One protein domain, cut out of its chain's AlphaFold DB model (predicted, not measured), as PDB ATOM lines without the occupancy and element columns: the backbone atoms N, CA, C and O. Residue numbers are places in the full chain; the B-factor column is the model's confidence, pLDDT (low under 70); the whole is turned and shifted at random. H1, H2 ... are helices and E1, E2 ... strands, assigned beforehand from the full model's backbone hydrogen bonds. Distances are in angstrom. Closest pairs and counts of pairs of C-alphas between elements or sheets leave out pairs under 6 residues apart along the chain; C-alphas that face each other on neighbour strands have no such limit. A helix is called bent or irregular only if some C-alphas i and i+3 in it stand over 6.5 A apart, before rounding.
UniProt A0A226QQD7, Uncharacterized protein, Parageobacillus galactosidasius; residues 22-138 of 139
ATOM      1  N   TYR A  22     -23.265 -21.858 -36.601       64.94
ATOM      2  CA  TYR A  22     -22.793 -22.299 -37.901       64.94
ATOM      3  C   TYR A  22     -21.270 -22.145 -37.908       64.94
ATOM      4  O   TYR A  22     -20.759 -21.113 -37.464       64.94
ATOM      5  N   GLY A  23     -20.554 -23.180 -38.352       73.81
ATOM      6  CA  GLY A  23     -19.103 -23.106 -38.466       73.81
ATOM      7  C   GLY A  23     -18.668 -21.851 -39.228       73.81
ATOM      8  O   GLY A  23     -19.384 -21.353 -40.102       73.81
ATOM      9  N   LEU A  24     -17.522 -21.297 -38.850       87.56
ATOM     10  CA  LEU A  24     -16.990 -20.077 -39.445       87.56
ATOM     11  C   LEU A  24     -15.922 -20.412 -40.470       87.56
ATOM     12  O   LEU A  24     -15.141 -21.343 -40.300       87.56
ATOM     13  N   ILE A  25     -15.839 -19.581 -41.503       89.94
ATOM     14  CA  ILE A  25     -14.680 -19.572 -42.386       89.94
ATOM     15  C   ILE A  25     -13.679 -18.568 -41.821       89.94
ATOM     16  O   ILE A  25     -14.019 -17.411 -41.558       89.94
ATOM     17  N   GLY A  26     -12.447 -19.024 -41.628       91.50
ATOM     18  CA  GLY A  26     -11.332 -18.207 -41.176       91.50
ATOM     19  C   GLY A  26     -10.125 -18.290 -42.101       91.50
ATOM     20  O   GLY A  26     -10.066 -19.128 -42.999       91.50
ATOM     21  N   HIS A  27      -9.152 -17.419 -41.860       93.62
ATOM     22  CA  HIS A  27      -7.866 -17.398 -42.549       93.62
ATOM     23  C   HIS A  27      -6.729 -17.649 -41.568       93.62
ATOM     24  O   HIS A  27      -6.650 -17.000 -40.523       93.62
ATOM     25  N   VAL A  28      -5.830 -18.564 -41.915       91.62
ATOM     26  CA  VAL A  28      -4.666 -18.890 -41.089       91.62
ATOM     27  C   VAL A  28      -3.701 -17.710 -41.037       91.62
ATOM     28  O   VAL A  28      -3.263 -17.201 -42.070       91.62
ATOM     29  N   ILE A  29      -3.336 -17.306 -39.825       92.25
ATOM     30  CA  ILE A  29      -2.297 -16.311 -39.556       92.25
ATOM     31  C   ILE A  29      -0.975 -17.033 -39.303       92.25
ATOM     32  O   ILE A  29      -0.018 -16.835 -40.045       92.25
ATOM     33  N   ASN A  30      -0.961 -17.909 -38.295       89.75
ATOM     34  CA  ASN A  30       0.201 -18.682 -37.866       89.75
ATOM     35  C   ASN A  30      -0.196 -20.141 -37.684       89.75
ATOM     36  O   ASN A  30      -1.255 -20.426 -37.133       89.75
ATOM     37  N   TYR A  31       0.667 -21.057 -38.109       86.81
ATOM     38  CA  TYR A  31       0.500 -22.486 -37.880       86.81
ATOM     39  C   TYR A  31       1.601 -22.984 -36.946       86.81
ATOM     40  O   TYR A  31       2.777 -22.693 -37.166       86.81
ATOM     41  N   HIS A  32       1.201 -23.733 -35.921       86.94
ATOM     42  CA  HIS A  32       2.071 -24.318 -34.907       86.94
ATOM     43  C   HIS A  32       2.116 -25.838 -35.135       86.94
ATOM     44  O   HIS A  32       1.226 -26.566 -34.674       86.94
ATOM     45  N   PRO A  33       3.098 -26.332 -35.911       80.38
ATOM     46  CA  PRO A  33       3.167 -27.738 -36.288       80.38
ATOM     47  C   PRO A  33       3.448 -28.644 -35.086       80.38
ATOM     48  O   PRO A  33       3.875 -28.205 -34.021       80.38
ATOM     49  N   GLU A  34       3.241 -29.948 -35.275       74.31
ATOM     50  CA  GLU A  34       3.665 -30.966 -34.305       74.31
ATOM     51  C   GLU A  34       5.178 -31.000 -34.099       74.31
ATOM     52  O   GLU A  34       5.663 -31.365 -33.027       74.31
ATOM     53  N   SER A  35       5.927 -30.659 -35.151       68.12
ATOM     54  CA  SER A  35       7.379 -30.712 -35.141       68.12
ATOM     55  C   SER A  35       7.952 -29.870 -34.006       68.12
ATOM     56  O   SER A  35       7.440 -28.810 -33.660       68.12
ATOM     57  N   TYR A  36       9.089 -30.310 -33.467       61.16
ATOM     58  CA  TYR A  36       9.808 -29.611 -32.396       61.16
ATOM     59  C   TYR A  36      10.281 -28.198 -32.760       61.16
ATOM     60  O   TYR A  36      10.826 -27.511 -31.901       61.16
ATOM     61  N   GLN A  37      10.131 -27.793 -34.017       66.44
ATOM     62  CA  GLN A  37      10.523 -26.494 -34.531       66.44
ATOM     63  C   GLN A  37       9.298 -25.836 -35.156       66.44
ATOM     64  O   GLN A  37       8.609 -26.444 -35.981       66.44
ATOM     65  N   CYS A  38       9.032 -24.611 -34.716       68.25
ATOM     66  CA  CYS A  38       8.037 -23.722 -35.286       68.25
ATOM     67  C   CYS A  38       8.752 -22.520 -35.895       68.25
ATOM     68  O   CYS A  38       9.668 -21.987 -35.277       68.25
ATOM     69  N   ASP A  39       8.300 -22.097 -37.073       66.88
ATOM     70  CA  ASP A  39       8.837 -20.938 -37.795       66.88
ATOM     71  C   ASP A  39       7.784 -19.820 -37.929       66.88
ATOM     72  O   ASP A  39       7.807 -19.027 -38.870       66.88
ATOM     73  N   CYS A  40       6.804 -19.771 -37.021       71.56
ATOM     74  CA  CYS A  40       5.770 -18.735 -37.045       71.56
ATOM     75  C   CYS A  40       6.303 -17.366 -36.586       71.56
ATOM     76  O   CYS A  40       7.276 -17.282 -35.833       71.56
ATOM     77  N   GLU A  41       5.617 -16.287 -36.983       71.38
ATOM     78  CA  GLU A  41       6.022 -14.908 -36.661       71.38
ATOM     79  C   GLU A  41       6.063 -14.624 -35.147       71.38
ATOM     80  O   GLU A  41       6.817 -13.761 -34.711       71.38
ATOM     81  N   GLU A  42       5.274 -15.344 -34.340       74.31
ATOM     82  CA  GLU A  42       5.196 -15.139 -32.882       74.31
ATOM     83  C   GLU A  42       6.374 -15.772 -32.122       74.31
ATOM     84  O   GLU A  42       6.802 -15.231 -31.105       74.31
ATOM     85  N   HIS A  43       6.918 -16.891 -32.612       73.94
ATOM     86  CA  HIS A  43       7.997 -17.619 -31.936       73.94
ATOM     87  C   HIS A  43       9.376 -17.380 -32.569       73.94
ATOM     88  O   HIS A  43      10.378 -17.401 -31.859       73.94
ATOM     89  N   GLY A  44       9.444 -17.110 -33.875       65.94
ATOM     90  CA  GLY A  44      10.703 -17.047 -34.616       65.94
ATOM     91  C   GLY A  44      11.253 -18.437 -34.975       65.94
ATOM     92  O   GLY A  44      10.772 -19.445 -34.458       65.94
ATOM     93  N   PRO A  45      12.240 -18.509 -35.885       72.19
ATOM     94  CA  PRO A  45      12.673 -19.767 -36.482       72.19
ATOM     95  C   PRO A  45      13.358 -20.701 -35.477       72.19
ATOM     96  O   PRO A  45      14.231 -20.284 -34.712       72.19
ATOM     97  N   GLY A  46      13.000 -21.987 -35.511       66.88
ATOM     98  CA  GLY A  46      13.664 -23.044 -34.737       66.88
ATOM     99  C   GLY A  46      13.343 -23.090 -33.237       66.88
ATOM    100  O   GLY A  46      14.000 -23.832 -32.499       66.88
ATOM    101  N   VAL A  47      12.343 -22.341 -32.764       72.88
ATOM    102  CA  VAL A  47      11.941 -22.349 -31.349       72.88
ATOM    103  C   VAL A  47      11.109 -23.591 -31.018       72.88
ATOM    104  O   VAL A  47      10.210 -23.985 -31.764       72.88
ATOM    105  N   LYS A  48      11.411 -24.207 -29.866       72.06
ATOM    106  CA  LYS A  48      10.658 -25.349 -29.330       72.06
ATOM    107  C   LYS A  48       9.325 -24.890 -28.746       72.06
ATOM    108  O   LYS A  48       9.304 -24.159 -27.758       72.06
ATOM    109  N   LEU A  49       8.231 -25.379 -29.325       71.31
ATOM    110  CA  LEU A  49       6.875 -25.144 -28.828       71.31
ATOM    111  C   LEU A  49       6.604 -25.903 -27.526       71.31
ATOM    112  O   LEU A  49       7.058 -27.042 -27.343       71.31
ATOM    113  N   LYS A  50       5.793 -25.293 -26.655       76.50
ATOM    114  CA  LYS A  50       5.223 -25.979 -25.489       76.50
ATOM    115  C   LYS A  50       4.221 -27.033 -25.964       76.50
ATOM    116  O   LYS A  50       3.577 -26.857 -26.994       76.50
ATOM    117  N   ASP A  51       4.067 -28.122 -25.211       73.31
ATOM    118  CA  ASP A  51       3.264 -29.276 -25.653       73.31
ATOM    119  C   ASP A  51       1.804 -28.915 -25.988       73.31
ATOM    120  O   ASP A  51       1.243 -29.467 -26.928       73.31
ATOM    121  N   PHE A  52       1.212 -27.941 -25.289       76.19
ATOM    122  CA  PHE A  52      -0.166 -27.490 -25.526       76.19
ATOM    123  C   PHE A  52      -0.339 -26.568 -26.748       76.19
ATOM    124  O   PHE A  52      -1.462 -26.208 -27.085       76.19
ATOM    125  N   GLU A  53       0.751 -26.137 -27.385       78.06
ATOM    126  CA  GLU A  53       0.726 -25.256 -28.566       78.06
ATOM    127  C   GLU A  53       0.884 -26.051 -29.866       78.06
ATOM    128  O   GLU A  53       0.696 -25.510 -30.953       78.06
ATOM    129  N   ARG A  54       1.204 -27.344 -29.772       79.94
ATOM    130  CA  ARG A  54       1.386 -28.222 -30.930       79.94
ATOM    131  C   ARG A  54       0.052 -28.567 -31.575       79.94
ATOM    132  O   ARG A  54      -0.948 -28.721 -30.881       79.94
ATOM    133  N   HIS A  55       0.062 -28.744 -32.898       84.75
ATOM    134  CA  HIS A  55      -1.151 -29.000 -33.691       84.75
ATOM    135  C   HIS A  55      -2.221 -27.929 -33.484       84.75
ATOM    136  O   HIS A  55      -3.420 -28.212 -33.417       84.75
ATOM    137  N   THR A  56      -1.772 -26.680 -33.384       88.75
ATOM    138  CA  THR A  56      -2.674 -25.542 -33.275       88.75
ATOM    139  C   THR A  56      -2.414 -24.515 -34.361       88.75
ATOM    140  O   THR A  56      -1.375 -24.495 -35.025       88.75
ATOM    141  N   VAL A  57      -3.395 -23.655 -34.578       90.88
ATOM    142  CA  VAL A  57      -3.341 -22.612 -35.588       90.88
ATOM    143  C   VAL A  57      -4.018 -21.356 -35.059       90.88
ATOM    144  O   VAL A  57      -5.051 -21.411 -34.393       90.88
ATOM    145  N   ASP A  58      -3.423 -20.207 -35.352       92.62
ATOM    146  CA  ASP A  58      -4.040 -18.913 -35.105       92.62
ATOM    147  C   ASP A  58      -4.822 -18.510 -36.349       92.62
ATOM    148  O   ASP A  58      -4.280 -18.484 -37.459       92.62
ATOM    149  N   VAL A  59      -6.100 -18.188 -36.173       93.06
ATOM    150  CA  VAL A  59      -7.023 -17.960 -37.283       93.06
ATOM    151  C   VAL A  59      -7.729 -16.628 -37.125       93.06
ATOM    152  O   VAL A  59      -8.264 -16.303 -36.067       93.06
ATOM    153  N   LYS A  60      -7.780 -15.866 -38.213       94.25
ATOM    154  CA  LYS A  60      -8.615 -14.678 -38.335       94.25
ATOM    155  C   LYS A  60     -10.008 -15.080 -38.808       94.25
ATOM    156  O   LYS A  60     -10.141 -15.627 -39.898       94.25
ATOM    157  N   VAL A  61     -11.036 -14.784 -38.026       90.94
ATOM    158  CA  VAL A  61     -12.442 -15.040 -38.371       90.94
ATOM    159  C   VAL A  61     -13.256 -13.761 -38.356       90.94
ATOM    160  O   VAL A  61     -12.986 -12.841 -37.582       90.94
ATOM    161  N   LEU A  62     -14.300 -13.723 -39.179       84.94
ATOM    162  CA  LEU A  62     -15.313 -12.680 -39.118       84.94
ATOM    163  C   LEU A  62     -16.492 -13.177 -38.275       84.94
ATOM    164  O   LEU A  62     -17.253 -14.041 -38.703       84.94
ATOM    165  N   MET A  63     -16.652 -12.629 -37.070       81.06
ATOM    166  CA  MET A  63     -17.778 -12.936 -36.187       81.06
ATOM    167  C   MET A  63     -18.763 -11.766 -36.201       81.06
ATOM    168  O   MET A  63     -18.522 -10.707 -35.612       81.06
ATOM    169  N   GLY A  64     -19.873 -11.940 -36.919       76.81
ATOM    170  CA  GLY A  64     -20.847 -10.876 -37.154       76.81
ATOM    171  C   GLY A  64     -20.255  -9.765 -38.027       76.81
ATOM    172  O   GLY A  64     -20.046  -9.961 -39.217       76.81
ATOM    173  N   LYS A  65     -19.988  -8.594 -37.436       78.06
ATOM    174  CA  LYS A  65     -19.375  -7.436 -38.123       78.06
ATOM    175  C   LYS A  65     -17.937  -7.145 -37.686       78.06
ATOM    176  O   LYS A  65     -17.375  -6.137 -38.102       78.06
ATOM    177  N   LYS A  66     -17.354  -7.975 -36.815       83.00
ATOM    178  CA  LYS A  66     -16.026  -7.738 -36.240       83.00
ATOM    179  C   LYS A  66     -15.079  -8.875 -36.595       83.00
ATOM    180  O   LYS A  66     -15.419 -10.045 -36.434       83.00
ATOM    181  N   GLU A  67     -13.880  -8.516 -37.034       87.38
ATOM    182  CA  GLU A  67     -12.788  -9.472 -37.170       87.38
ATOM    183  C   GLU A  67     -12.218  -9.815 -35.790       87.38
ATOM    184  O   GLU A  67     -11.949  -8.931 -34.971       87.38
ATOM    185  N   GLN A  68     -12.046 -11.105 -35.528       90.38
ATOM    186  CA  GLN A  68     -11.448 -11.628 -34.307       90.38
ATOM    187  C   GLN A  68     -10.342 -12.618 -34.651       90.38
ATOM    188  O   GLN A  68     -10.395 -13.300 -35.674       90.38
ATOM    189  N   ILE A  69      -9.334 -12.681 -33.786       93.12
ATOM    190  CA  ILE A  69      -8.246 -13.648 -33.895       93.12
ATOM    191  C   ILE A  69      -8.489 -14.715 -32.838       93.12
ATOM    192  O   ILE A  69      -8.450 -14.427 -31.642       93.12
ATOM    193  N   LEU A  70      -8.739 -15.938 -33.288       91.31
ATOM    194  CA  LEU A  70      -8.775 -17.114 -32.434       91.31
ATOM    195  C   LEU A  70      -7.354 -17.662 -32.362       91.31
ATOM    196  O   LEU A  70      -6.777 -18.011 -33.391       91.31
ATOM    197  N   LYS A  71      -6.779 -17.686 -31.159       90.94
ATOM    198  CA  LYS A  71      -5.418 -18.178 -30.939       90.94
ATOM    199  C   LYS A  71      -5.420 -19.655 -30.566       90.94
ATOM    200  O   LYS A  71      -6.295 -20.086 -29.818       90.94
ATOM    201  N   ARG A  72      -4.396 -20.383 -31.015       89.50
ATOM    202  CA  ARG A  72      -4.108 -21.780 -30.651       89.50
ATOM    203  C   ARG A  72      -5.322 -22.688 -30.829       89.50
ATOM    204  O   ARG A  72      -5.610 -23.538 -29.991       89.50
ATOM    205  N   VAL A  73      -6.039 -22.494 -31.930       91.50
ATOM    206  CA  VAL A  73      -7.179 -23.332 -32.288       91.50
ATOM    207  C   VAL A  73      -6.641 -24.712 -32.669       91.50
ATOM    208  O   VAL A  73      -5.803 -24.781 -33.569       91.50
ATOM    209  N   PRO A  74      -7.076 -25.806 -32.022       90.06
ATOM    210  CA  PRO A  74      -6.669 -27.150 -32.410       90.06
ATOM    211  C   PRO A  74      -7.024 -27.427 -33.871       90.06
ATOM    212  O   PRO A  74      -8.114 -27.072 -34.326       90.06
ATOM    213  N   CYS A  75      -6.123 -28.069 -34.610       87.19
ATOM    214  CA  CYS A  75      -6.354 -28.430 -36.003       87.19
ATOM    215  C   CYS A  75      -6.006 -29.891 -36.274       87.19
ATOM    216  O   CYS A  75      -4.954 -30.380 -35.863       87.19
ATOM    217  N   PHE A  76      -6.866 -30.574 -37.029       76.88
ATOM    218  CA  PHE A  76      -6.545 -31.895 -37.560       76.88
ATOM    219  C   PHE A  76      -5.660 -31.742 -38.796       76.88
ATOM    220  O   PHE A  76      -6.066 -31.159 -39.801       76.88
ATOM    221  N   VAL A  77      -4.440 -32.268 -38.734       65.19
ATOM    222  CA  VAL A  77      -3.531 -32.287 -39.880       65.19
ATOM    223  C   VAL A  77      -3.548 -33.694 -40.448       65.19
ATOM    224  O   VAL A  77      -2.996 -34.623 -39.863       65.19
ATOM    225  N   TYR A  78      -4.209 -33.867 -41.589       58.59
ATOM    226  CA  TYR A  78      -4.179 -35.132 -42.312       58.59
ATOM    227  C   TYR A  78      -2.798 -35.292 -42.962       58.59
ATOM    228  O   TYR A  78      -2.507 -34.645 -43.971       58.59
ATOM    229  N   SER A  79      -1.927 -36.130 -42.395       51.69
ATOM    230  CA  SER A  79      -0.706 -36.540 -43.088       51.69
ATOM    231  C   SER A  79      -1.084 -37.527 -44.197       51.69
ATOM    232  O   SER A  79      -1.471 -38.669 -43.958       51.69
ATOM    233  N   GLN A  80      -1.012 -37.086 -45.452       44.47
ATOM    234  CA  GLN A  80      -1.061 -38.003 -46.589       44.47
ATOM    235  C   GLN A  80       0.362 -38.508 -46.870       44.47
ATOM    236  O   GLN A  80       1.054 -38.016 -47.757       44.47
ATOM    237  N   GLY A  81       0.822 -39.484 -46.080       47.22
ATOM    238  CA  GLY A  81       2.120 -40.143 -46.273       47.22
ATOM    239  C   GLY A  81       3.321 -39.387 -45.683       47.22
ATOM    240  O   GLY A  81       3.243 -38.851 -44.582       47.22
ATOM    241  N   LEU A  82       4.456 -39.388 -46.399       35.94
ATOM    242  CA  LEU A  82       5.768 -38.919 -45.908       35.94
ATOM    243  C   LEU A  82       5.896 -37.387 -45.780       35.94
ATOM    244  O   LEU A  82       6.848 -36.897 -45.177       35.94
ATOM    245  N   ILE A  83       4.974 -36.629 -46.379       41.97
ATOM    246  CA  ILE A  83       5.022 -35.166 -46.441       41.97
ATOM    247  C   ILE A  83       3.838 -34.625 -45.644       41.97
ATOM    248  O   ILE A  83       2.686 -34.726 -46.063       41.97
ATOM    249  N   SER A  84       4.120 -34.030 -44.485       52.31
ATOM    250  CA  SER A  84       3.115 -33.262 -43.752       52.31
ATOM    251  C   SER A  84       2.791 -31.995 -44.544       52.31
ATOM    252  O   SER A  84       3.566 -31.037 -44.580       52.31
ATOM    253  N   HIS A  85       1.637 -31.977 -45.207       62.19
ATOM    254  CA  HIS A  85       1.057 -30.758 -45.759       62.19
ATOM    255  C   HIS A  85       0.300 -30.017 -44.656       62.19
ATOM    256  O   HIS A  85      -0.923 -29.909 -44.688       62.19
ATOM    257  N   GLY A  86       1.047 -29.522 -43.669       75.69
ATOM    258  CA  GLY A  86       0.511 -28.649 -42.630       75.69
ATOM    259  C   GLY A  86      -0.161 -27.395 -43.201       75.69
ATOM    260  O   GLY A  86      -0.032 -27.065 -44.393       75.69
ATOM    261  N   LEU A  87      -0.875 -26.686 -42.328       84.88
ATOM    262  CA  LEU A  87      -1.506 -25.412 -42.662       84.88
ATOM    263  C   LEU A  87      -0.440 -24.354 -42.969       84.88
ATOM    264  O   LEU A  87       0.679 -24.381 -42.459       84.88
ATOM    265  N   ARG A  88      -0.785 -23.407 -43.834       84.44
ATOM    266  CA  ARG A  88       0.054 -22.271 -44.208       84.44
ATOM    267  C   ARG A  88      -0.709 -20.983 -44.000       84.44
ATOM    268  O   ARG A  88      -1.935 -20.954 -44.042       84.44
ATOM    269  N   ARG A  89       0.042 -19.898 -43.825       86.81
ATOM    270  CA  ARG A  89      -0.521 -18.549 -43.795       86.81
ATOM    271  C   ARG A  89      -1.412 -18.321 -45.017       86.81
ATOM    272  O   ARG A  89      -1.033 -18.673 -46.132       86.81
ATOM    273  N   ASN A  90      -2.563 -17.701 -44.780       88.25
ATOM    274  CA  ASN A  90      -3.634 -17.421 -45.736       88.25
ATOM    275  C   ASN A  90      -4.453 -18.628 -46.215       88.25
ATOM    276  O   ASN A  90      -5.409 -18.412 -46.963       88.25
ATOM    277  N   ASP A  91      -4.168 -19.856 -45.765       88.75
ATOM    278  CA  ASP A  91      -5.097 -20.966 -45.994       88.75
ATOM    279  C   ASP A  91      -6.472 -20.606 -45.416       88.75
ATOM    280  O   ASP A  91      -6.579 -20.041 -44.320       88.75
ATOM    281  N   ARG A  92      -7.535 -20.927 -46.160       90.62
ATOM    282  CA  ARG A  92      -8.906 -20.806 -45.665       90.62
ATOM    283  C   ARG A  92      -9.217 -22.041 -44.843       90.62
ATOM    284  O   ARG A  92      -8.982 -23.155 -45.297       90.62
ATOM    285  N   VAL A  93      -9.761 -21.864 -43.653       90.94
ATOM    286  CA  VAL A  93     -10.083 -22.963 -42.742       90.94
ATOM    287  C   VAL A  93     -11.538 -22.902 -42.324       90.94
ATOM    288  O   VAL A  93     -12.101 -21.820 -42.156       90.94
ATOM    289  N   TRP A  94     -12.138 -24.072 -42.158       90.94
ATOM    290  CA  TRP A  94     -13.445 -24.218 -41.541       90.94
ATOM    291  C   TRP A  94     -13.267 -24.452 -40.045       90.94
ATOM    292  O   TRP A  94     -12.558 -25.374 -39.637       90.94
ATOM    293  N   ILE A  95     -13.909 -23.609 -39.243       91.31
ATOM    294  CA  ILE A  95     -13.893 -23.673 -37.787       91.31
ATOM    295  C   ILE A  95     -15.252 -24.144 -37.309       91.31
ATOM    296  O   ILE A  95     -16.269 -23.503 -37.566       91.31
ATOM    297  N   GLU A  96     -15.252 -25.238 -36.571       90.19
ATOM    298  CA  GLU A  96     -16.416 -25.745 -35.871       90.19
ATOM    299  C   GLU A  96     -16.294 -25.445 -34.377       90.19
ATOM    300  O   GLU A  96     -15.201 -25.448 -33.815       90.19
ATOM    301  N   PHE A  97     -17.423 -25.172 -33.733       88.88
ATOM    302  CA  PHE A  97     -17.487 -24.937 -32.297       88.88
ATOM    303  C   PHE A  97     -18.076 -26.167 -31.617       88.88
ATOM    304  O   PHE A  97     -19.209 -26.556 -31.910       88.88
ATOM    305  N   ILE A  98     -17.324 -26.786 -30.705       83.69
ATOM    306  CA  ILE A  98     -17.765 -28.007 -30.019       83.69
ATOM    307  C   ILE A  98     -19.063 -27.714 -29.256       83.69
ATOM    308  O   ILE A  98     -19.121 -26.799 -28.440       83.69
ATOM    309  N   ASN A  99     -20.122 -28.488 -29.521       82.75
ATOM    310  CA  ASN A  99     -21.468 -28.279 -28.954       82.75
ATOM    311  C   ASN A  99     -22.046 -26.868 -29.181       82.75
ATOM    312  O   ASN A  99     -22.962 -26.436 -28.476       82.75
ATOM    313  N   GLY A 100     -21.502 -26.160 -30.164       77.81
ATOM    314  CA  GLY A 100     -21.822 -24.787 -30.483       77.81
ATOM    315  C   GLY A 100     -21.193 -23.730 -29.568       77.81
ATOM    316  O   GLY A 100     -21.562 -22.564 -29.695       77.81
ATOM    317  N   ASP A 101     -20.266 -24.099 -28.677       82.12
ATOM    318  CA  ASP A 101     -19.598 -23.188 -27.741       82.12
ATOM    319  C   ASP A 101     -18.488 -22.361 -28.428       82.12
ATOM    320  O   ASP A 101     -17.461 -22.923 -28.825       82.12
ATOM    321  N   PRO A 102     -18.629 -21.021 -28.535       81.25
ATOM    322  CA  PRO A 102     -17.623 -20.158 -29.156       81.25
ATOM    323  C   PRO A 102     -16.247 -20.178 -28.478       81.25
ATOM    324  O   PRO A 102     -15.259 -19.782 -29.094       81.25
ATOM    325  N   SER A 103     -16.169 -20.611 -27.216       85.06
ATOM    326  CA  SER A 103     -14.910 -20.737 -26.474       85.06
ATOM    327  C   SER A 103     -14.115 -21.996 -26.834       85.06
ATOM    328  O   SER A 103     -12.937 -22.086 -26.491       85.06
ATOM    329  N   MET A 104     -14.728 -22.937 -27.561       88.19
ATOM    330  CA  MET A 104     -14.125 -24.207 -27.966       88.19
ATOM    331  C   MET A 104     -14.094 -24.374 -29.498       88.19
ATOM    332  O   MET A 104     -14.759 -25.267 -30.035       88.19
ATOM    333  N   PRO A 105     -13.351 -23.519 -30.229       91.44
ATOM    334  CA  PRO A 105     -13.175 -23.662 -31.670       91.44
ATOM    335  C   PRO A 105     -12.234 -24.824 -32.010       91.44
ATOM    336  O   PRO A 105     -11.247 -25.056 -31.313       91.44
ATOM    337  N   VAL A 106     -12.488 -25.496 -33.130       90.38
ATOM    338  CA  VAL A 106     -11.615 -26.517 -33.723       90.38
ATOM    339  C   VAL A 106     -11.603 -26.351 -35.240       90.38
ATOM    340  O   VAL A 106     -12.650 -26.174 -35.860       90.38
ATOM    341  N   VAL A 107     -10.425 -26.428 -35.858       90.81
ATOM    342  CA  VAL A 107     -10.299 -26.466 -37.319       90.81
ATOM    343  C   VAL A 107     -10.524 -27.890 -37.811       90.81
ATOM    344  O   VAL A 107      -9.746 -28.792 -37.492       90.81
ATOM    345  N   THR A 108     -11.565 -28.081 -38.620       88.19
ATOM    346  CA  THR A 108     -11.965 -29.405 -39.124       88.19
ATOM    347  C   THR A 108     -11.669 -29.610 -40.604       88.19
ATOM    348  O   THR A 108     -11.505 -30.744 -41.045       88.19
ATOM    349  N   ALA A 109     -11.534 -28.532 -41.377       84.88
ATOM    350  CA  ALA A 109     -11.147 -28.601 -42.781       84.88
ATOM    351  C   ALA A 109     -10.327 -27.377 -43.193       84.88
ATOM    352  O   ALA A 109     -10.414 -26.314 -42.575       84.88
ATOM    353  N   TYR A 110      -9.562 -27.517 -44.275       87.44
ATOM    354  CA  TYR A 110      -8.860 -26.400 -44.894       87.44
ATOM    355  C   TYR A 110      -8.932 -26.457 -46.418       87.44
ATOM    356  O   TYR A 110      -9.068 -27.518 -47.027       87.44
ATOM    357  N   TYR A 111      -8.823 -25.285 -47.025       84.06
ATOM    358  CA  TYR A 111      -8.724 -25.065 -48.452       84.06
ATOM    359  C   TYR A 111      -7.561 -24.112 -48.720       84.06
ATOM    360  O   TYR A 111      -7.498 -23.006 -48.178       84.06
ATOM    361  N   ARG A 112      -6.647 -24.548 -49.584       85.06
ATOM    362  CA  ARG A 112      -5.529 -23.736 -50.056       85.06
ATOM    363  C   ARG A 112      -5.819 -23.272 -51.471       85.06
ATOM    364  O   ARG A 112      -6.003 -24.096 -52.365       85.06
ATOM    365  N   GLU A 113      -5.827 -21.959 -51.668       78.25
ATOM    366  CA  GLU A 113      -5.936 -21.399 -53.009       78.25
ATOM    367  C   GLU A 113      -4.704 -21.796 -53.839       78.25
ATOM    368  O   GLU A 113      -3.571 -21.695 -53.353       78.25
ATOM    369  N   PRO A 114      -4.898 -22.271 -55.081       76.62
ATOM    370  CA  PRO A 114      -3.784 -22.567 -55.964       76.62
ATOM    371  C   PRO A 114      -3.024 -21.276 -56.276       76.62
ATOM    372  O   PRO A 114      -3.609 -20.233 -56.566       76.62
ATOM    373  N   SER A 115      -1.696 -21.355 -56.249       78.69
ATOM    374  CA  SER A 115      -0.849 -20.234 -56.668       78.69
ATOM    375  C   SER A 115      -1.114 -19.853 -58.132       78.69
ATOM    376  O   SER A 115      -1.476 -20.708 -58.943       78.69
ATOM    377  N   GLN A 116      -0.862 -18.594 -58.512       78.31
ATOM    378  CA  GLN A 116      -1.034 -18.154 -59.907       78.31
ATOM    379  C   GLN A 116      -0.227 -18.999 -60.901       78.31
ATOM    380  O   GLN A 116      -0.701 -19.297 -61.992       78.31
ATOM    381  N   LEU A 117       0.969 -19.445 -60.505       80.25
ATOM    382  CA  LEU A 117       1.793 -20.320 -61.331       80.25
ATOM    383  C   LEU A 117       1.147 -21.702 -61.516       80.25
ATOM    384  O   LEU A 117       1.149 -22.240 -62.618       80.25
ATOM    385  N   GLN A 118       0.563 -22.275 -60.459       78.75
ATOM    386  CA  GLN A 118      -0.185 -23.530 -60.570       78.75
ATOM    387  C   GLN A 118      -1.422 -23.374 -61.450       78.75
ATOM    388  O   GLN A 118      -1.696 -24.261 -62.252       78.75
ATOM    389  N   LEU A 119      -2.144 -22.254 -61.335       80.81
ATOM    390  CA  LEU A 119      -3.252 -21.939 -62.237       80.81
ATOM    391  C   LEU A 119      -2.766 -21.881 -63.687       80.81
ATOM    392  O   LEU A 119      -3.344 -22.555 -64.530       80.81
ATOM    393  N   PHE A 120      -1.659 -21.185 -63.960       82.19
ATOM    394  CA  PHE A 120      -1.056 -21.109 -65.291       82.19
ATOM    395  C   PHE A 120      -0.690 -22.490 -65.850       82.19
ATOM    396  O   PHE A 120      -1.104 -22.831 -66.955       82.19
ATOM    397  N   TRP A 121       0.036 -23.313 -65.086       84.25
ATOM    398  CA  TRP A 121       0.415 -24.661 -65.523       84.25
ATOM    399  C   TRP A 121      -0.792 -25.566 -65.736       84.25
ATOM    400  O   TRP A 121      -0.817 -26.328 -66.702       84.25
ATOM    401  N   ASN A 122      -1.802 -25.475 -64.871       78.12
ATOM    402  CA  ASN A 122      -3.037 -26.226 -65.040       78.12
ATOM    403  C   ASN A 122      -3.760 -25.781 -66.314       78.12
ATOM    404  O   ASN A 122      -4.092 -26.626 -67.140       78.12
ATOM    405  N   THR A 123      -3.933 -24.476 -66.529       80.06
ATOM    406  CA  THR A 123      -4.534 -23.933 -67.754       80.06
ATOM    407  C   THR A 123      -3.762 -24.369 -68.995       80.06
ATOM    408  O   THR A 123      -4.376 -24.817 -69.957       80.06
ATOM    409  N   PHE A 124      -2.429 -24.320 -68.966       80.25
ATOM    410  CA  PHE A 124      -1.588 -24.768 -70.076       80.25
ATOM    411  C   PHE A 124      -1.744 -26.269 -70.352       80.25
ATOM    412  O   PHE A 124      -1.927 -26.676 -71.498       80.25
ATOM    413  N   LYS A 125      -1.747 -27.101 -69.304       81.75
ATOM    414  CA  LYS A 125      -1.950 -28.551 -69.410       81.75
ATOM    415  C   LYS A 125      -3.305 -28.893 -70.034       81.75
ATOM    416  O   LYS A 125      -3.362 -29.758 -70.903       81.75
ATOM    417  N   TYR A 126      -4.374 -28.215 -69.614       77.50
ATOM    418  CA  TYR A 126      -5.715 -28.423 -70.169       77.50
ATOM    419  C   TYR A 126      -5.861 -27.865 -71.593       77.50
ATOM    420  O   TYR A 126      -6.512 -28.482 -72.432       77.50
ATOM    421  N   ALA A 127      -5.215 -26.739 -71.906       73.94
ATOM    422  CA  ALA A 127      -5.189 -26.203 -73.264       73.94
ATOM    423  C   ALA A 127      -4.504 -27.177 -74.237       73.94
ATOM    424  O   ALA A 127      -5.046 -27.473 -75.299       73.94
ATOM    425  N   LEU A 128      -3.361 -27.751 -73.845       70.62
ATOM    426  CA  LEU A 128      -2.690 -28.781 -74.637       70.62
ATOM    427  C   LEU A 128      -3.528 -30.057 -74.765       70.62
ATOM    428  O   LEU A 128      -3.584 -30.626 -75.852       70.62
ATOM    429  N   SER A 129      -4.206 -30.509 -73.702       72.31
ATOM    430  CA  SER A 129      -5.054 -31.704 -73.804       72.31
ATOM    431  C   SER A 129      -6.205 -31.526 -74.792       72.31
ATOM    432  O   SER A 129      -6.543 -32.481 -75.484       72.31
ATOM    433  N   ASN A 130      -6.766 -30.318 -74.894       64.19
ATOM    434  CA  ASN A 130      -7.825 -30.020 -75.859       64.19
ATOM    435  C   ASN A 130      -7.300 -30.036 -77.303       64.19
ATOM    436  O   ASN A 130      -7.954 -30.609 -78.167       64.19
ATOM    437  N   ILE A 131      -6.090 -29.518 -77.545       64.94
ATOM    438  CA  ILE A 131      -5.445 -29.583 -78.869       64.94
ATOM    439  C   ILE A 131      -5.220 -31.046 -79.285       64.94
ATOM    440  O   ILE A 131      -5.570 -31.441 -80.394       64.94
ATOM    441  N   PHE A 132      -4.695 -31.891 -78.392       61.44
ATOM    442  CA  PHE A 132      -4.496 -33.312 -78.701       61.44
ATOM    443  C   PHE A 132      -5.808 -34.098 -78.860       61.44
ATOM    444  O   PHE A 132      -5.820 -35.108 -79.562       61.44
ATOM    445  N   GLN A 133      -6.907 -33.666 -78.234       61.03
ATOM    446  CA  GLN A 133      -8.227 -34.259 -78.463       61.03
ATOM    447  C   GLN A 133      -8.820 -33.858 -79.818       61.03
ATOM    448  O   GLN A 133      -9.355 -34.728 -80.498       61.03
ATOM    449  N   GLU A 134      -8.676 -32.602 -80.244       58.12
ATOM    450  CA  GLU A 134      -9.087 -32.166 -81.588       58.12
ATOM    451  C   GLU A 134      -8.311 -32.901 -82.687       58.12
ATOM    452  O   GLU A 134      -8.916 -33.394 -83.635       58.12
ATOM    453  N   PHE A 135      -6.996 -33.085 -82.525       56.31
ATOM    454  CA  PHE A 135      -6.192 -33.856 -83.479       56.31
ATOM    455  C   PHE A 135      -6.557 -35.347 -83.536       56.31
ATOM    456  O   PHE A 135      -6.337 -35.982 -84.558       56.31
ATOM    457  N   ARG A 136      -7.142 -35.916 -82.476       53.00
ATOM    458  CA  ARG A 136      -7.541 -37.335 -82.434       53.00
ATOM    459  C   ARG A 136      -8.923 -37.604 -83.050       53.00
ATOM    460  O   ARG A 136      -9.289 -38.761 -83.214       53.00
ATOM    461  N   ILE A 137      -9.697 -36.561 -83.348       54.78
ATOM    462  CA  ILE A 137     -11.026 -36.654 -83.984       54.78
ATOM    463  C   ILE A 137     -10.933 -36.333 -85.496       54.78
ATOM    464  O   ILE A 137     -11.920 -36.456 -86.216       54.78
ATOM    465  N   GLY A 138      -9.751 -35.929 -85.981       53.19
ATOM    466  CA  GLY A 138      -9.482 -35.590 -87.383       53.19
ATOM    467  C   GLY A 138      -8.899 -36.712 -88.258       53.19
ATOM    468  O   GLY A 138      -8.652 -36.440 -89.431       53.19
TER     469      GLY A 138
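AT A GLANCE: This is residues 22 to 138 of the 139 residues of an uncharacterized protein of Parageobacillus galactosidasius (UniProt A0A226QQD7). A strongly twisted five-stranded sheet folds back on itself into a small body, E3 and E2 facing E4 and E5 with E1 as the hinge. One long helix, H1, extends from it as an arm; residues 115 to 121 and 123 to 138 stand free. The printed part has 117 residues, mixed in class, with five named strands and then one named helix; the sheet runs E3 E2 E1 E4 E5, antiparallel throughout. The whole is loose, radius of gyration of the C-alphas 18.9 A, spanning 63 by 37 by 23 A.

HOW THE PARTS SIT: Start at E1, residues 24 to 32, which bends by 76 degrees at residue 29 and forms a hairpin with E2, residues 56 to 63; N 27 and O 60 are 2.8 A apart, within hydrogen-bond range. E3, residues 66 to 74, forms a hairpin with E2, N 61 to O 68 at 2.9 A; E1 E2 E3 are a meander, each the antiparallel neighbour of the one before. E4, residues 92 to 97, is E1's antiparallel neighbour, N 26 to O 93 at 2.9 A, giving a Greek key, a meander whose first strand neighbours the fourth. E5, residues 105 to 111, forms a hairpin with E4, N 94 to O 109 at 2.9 A. Across this folded sheet, bent into two leaves, the closest C-alphas of E3 and E5 are Pro 74 and Val 106, 5.2 A. H1, residues 116 to 136, is not on the sheet; every O i to N i+4 pair in it is within hydrogen-bond range.

IN THESE COORDINATES: Find C-alpha 24 at (-16.990, -20.077, -39.445); E1 runs 20.0 A from there. E2 spans 19.9 A, E3 21.9 A, E4 16.4 A and E5 17.4 A. From C-alpha 116 at (-1.034, -18.154, -59.907), H1 runs 30.3 A.

THE WHOLE: The farthest C-alphas, Lys 50 and Gly 138, are 64.3 A apart. The printed part has no cut; the links E1 to E2 and E3 to E4 are long. Look for pLDDT under 70 in 26 residues, among them 77 to 85 and 130 to 138.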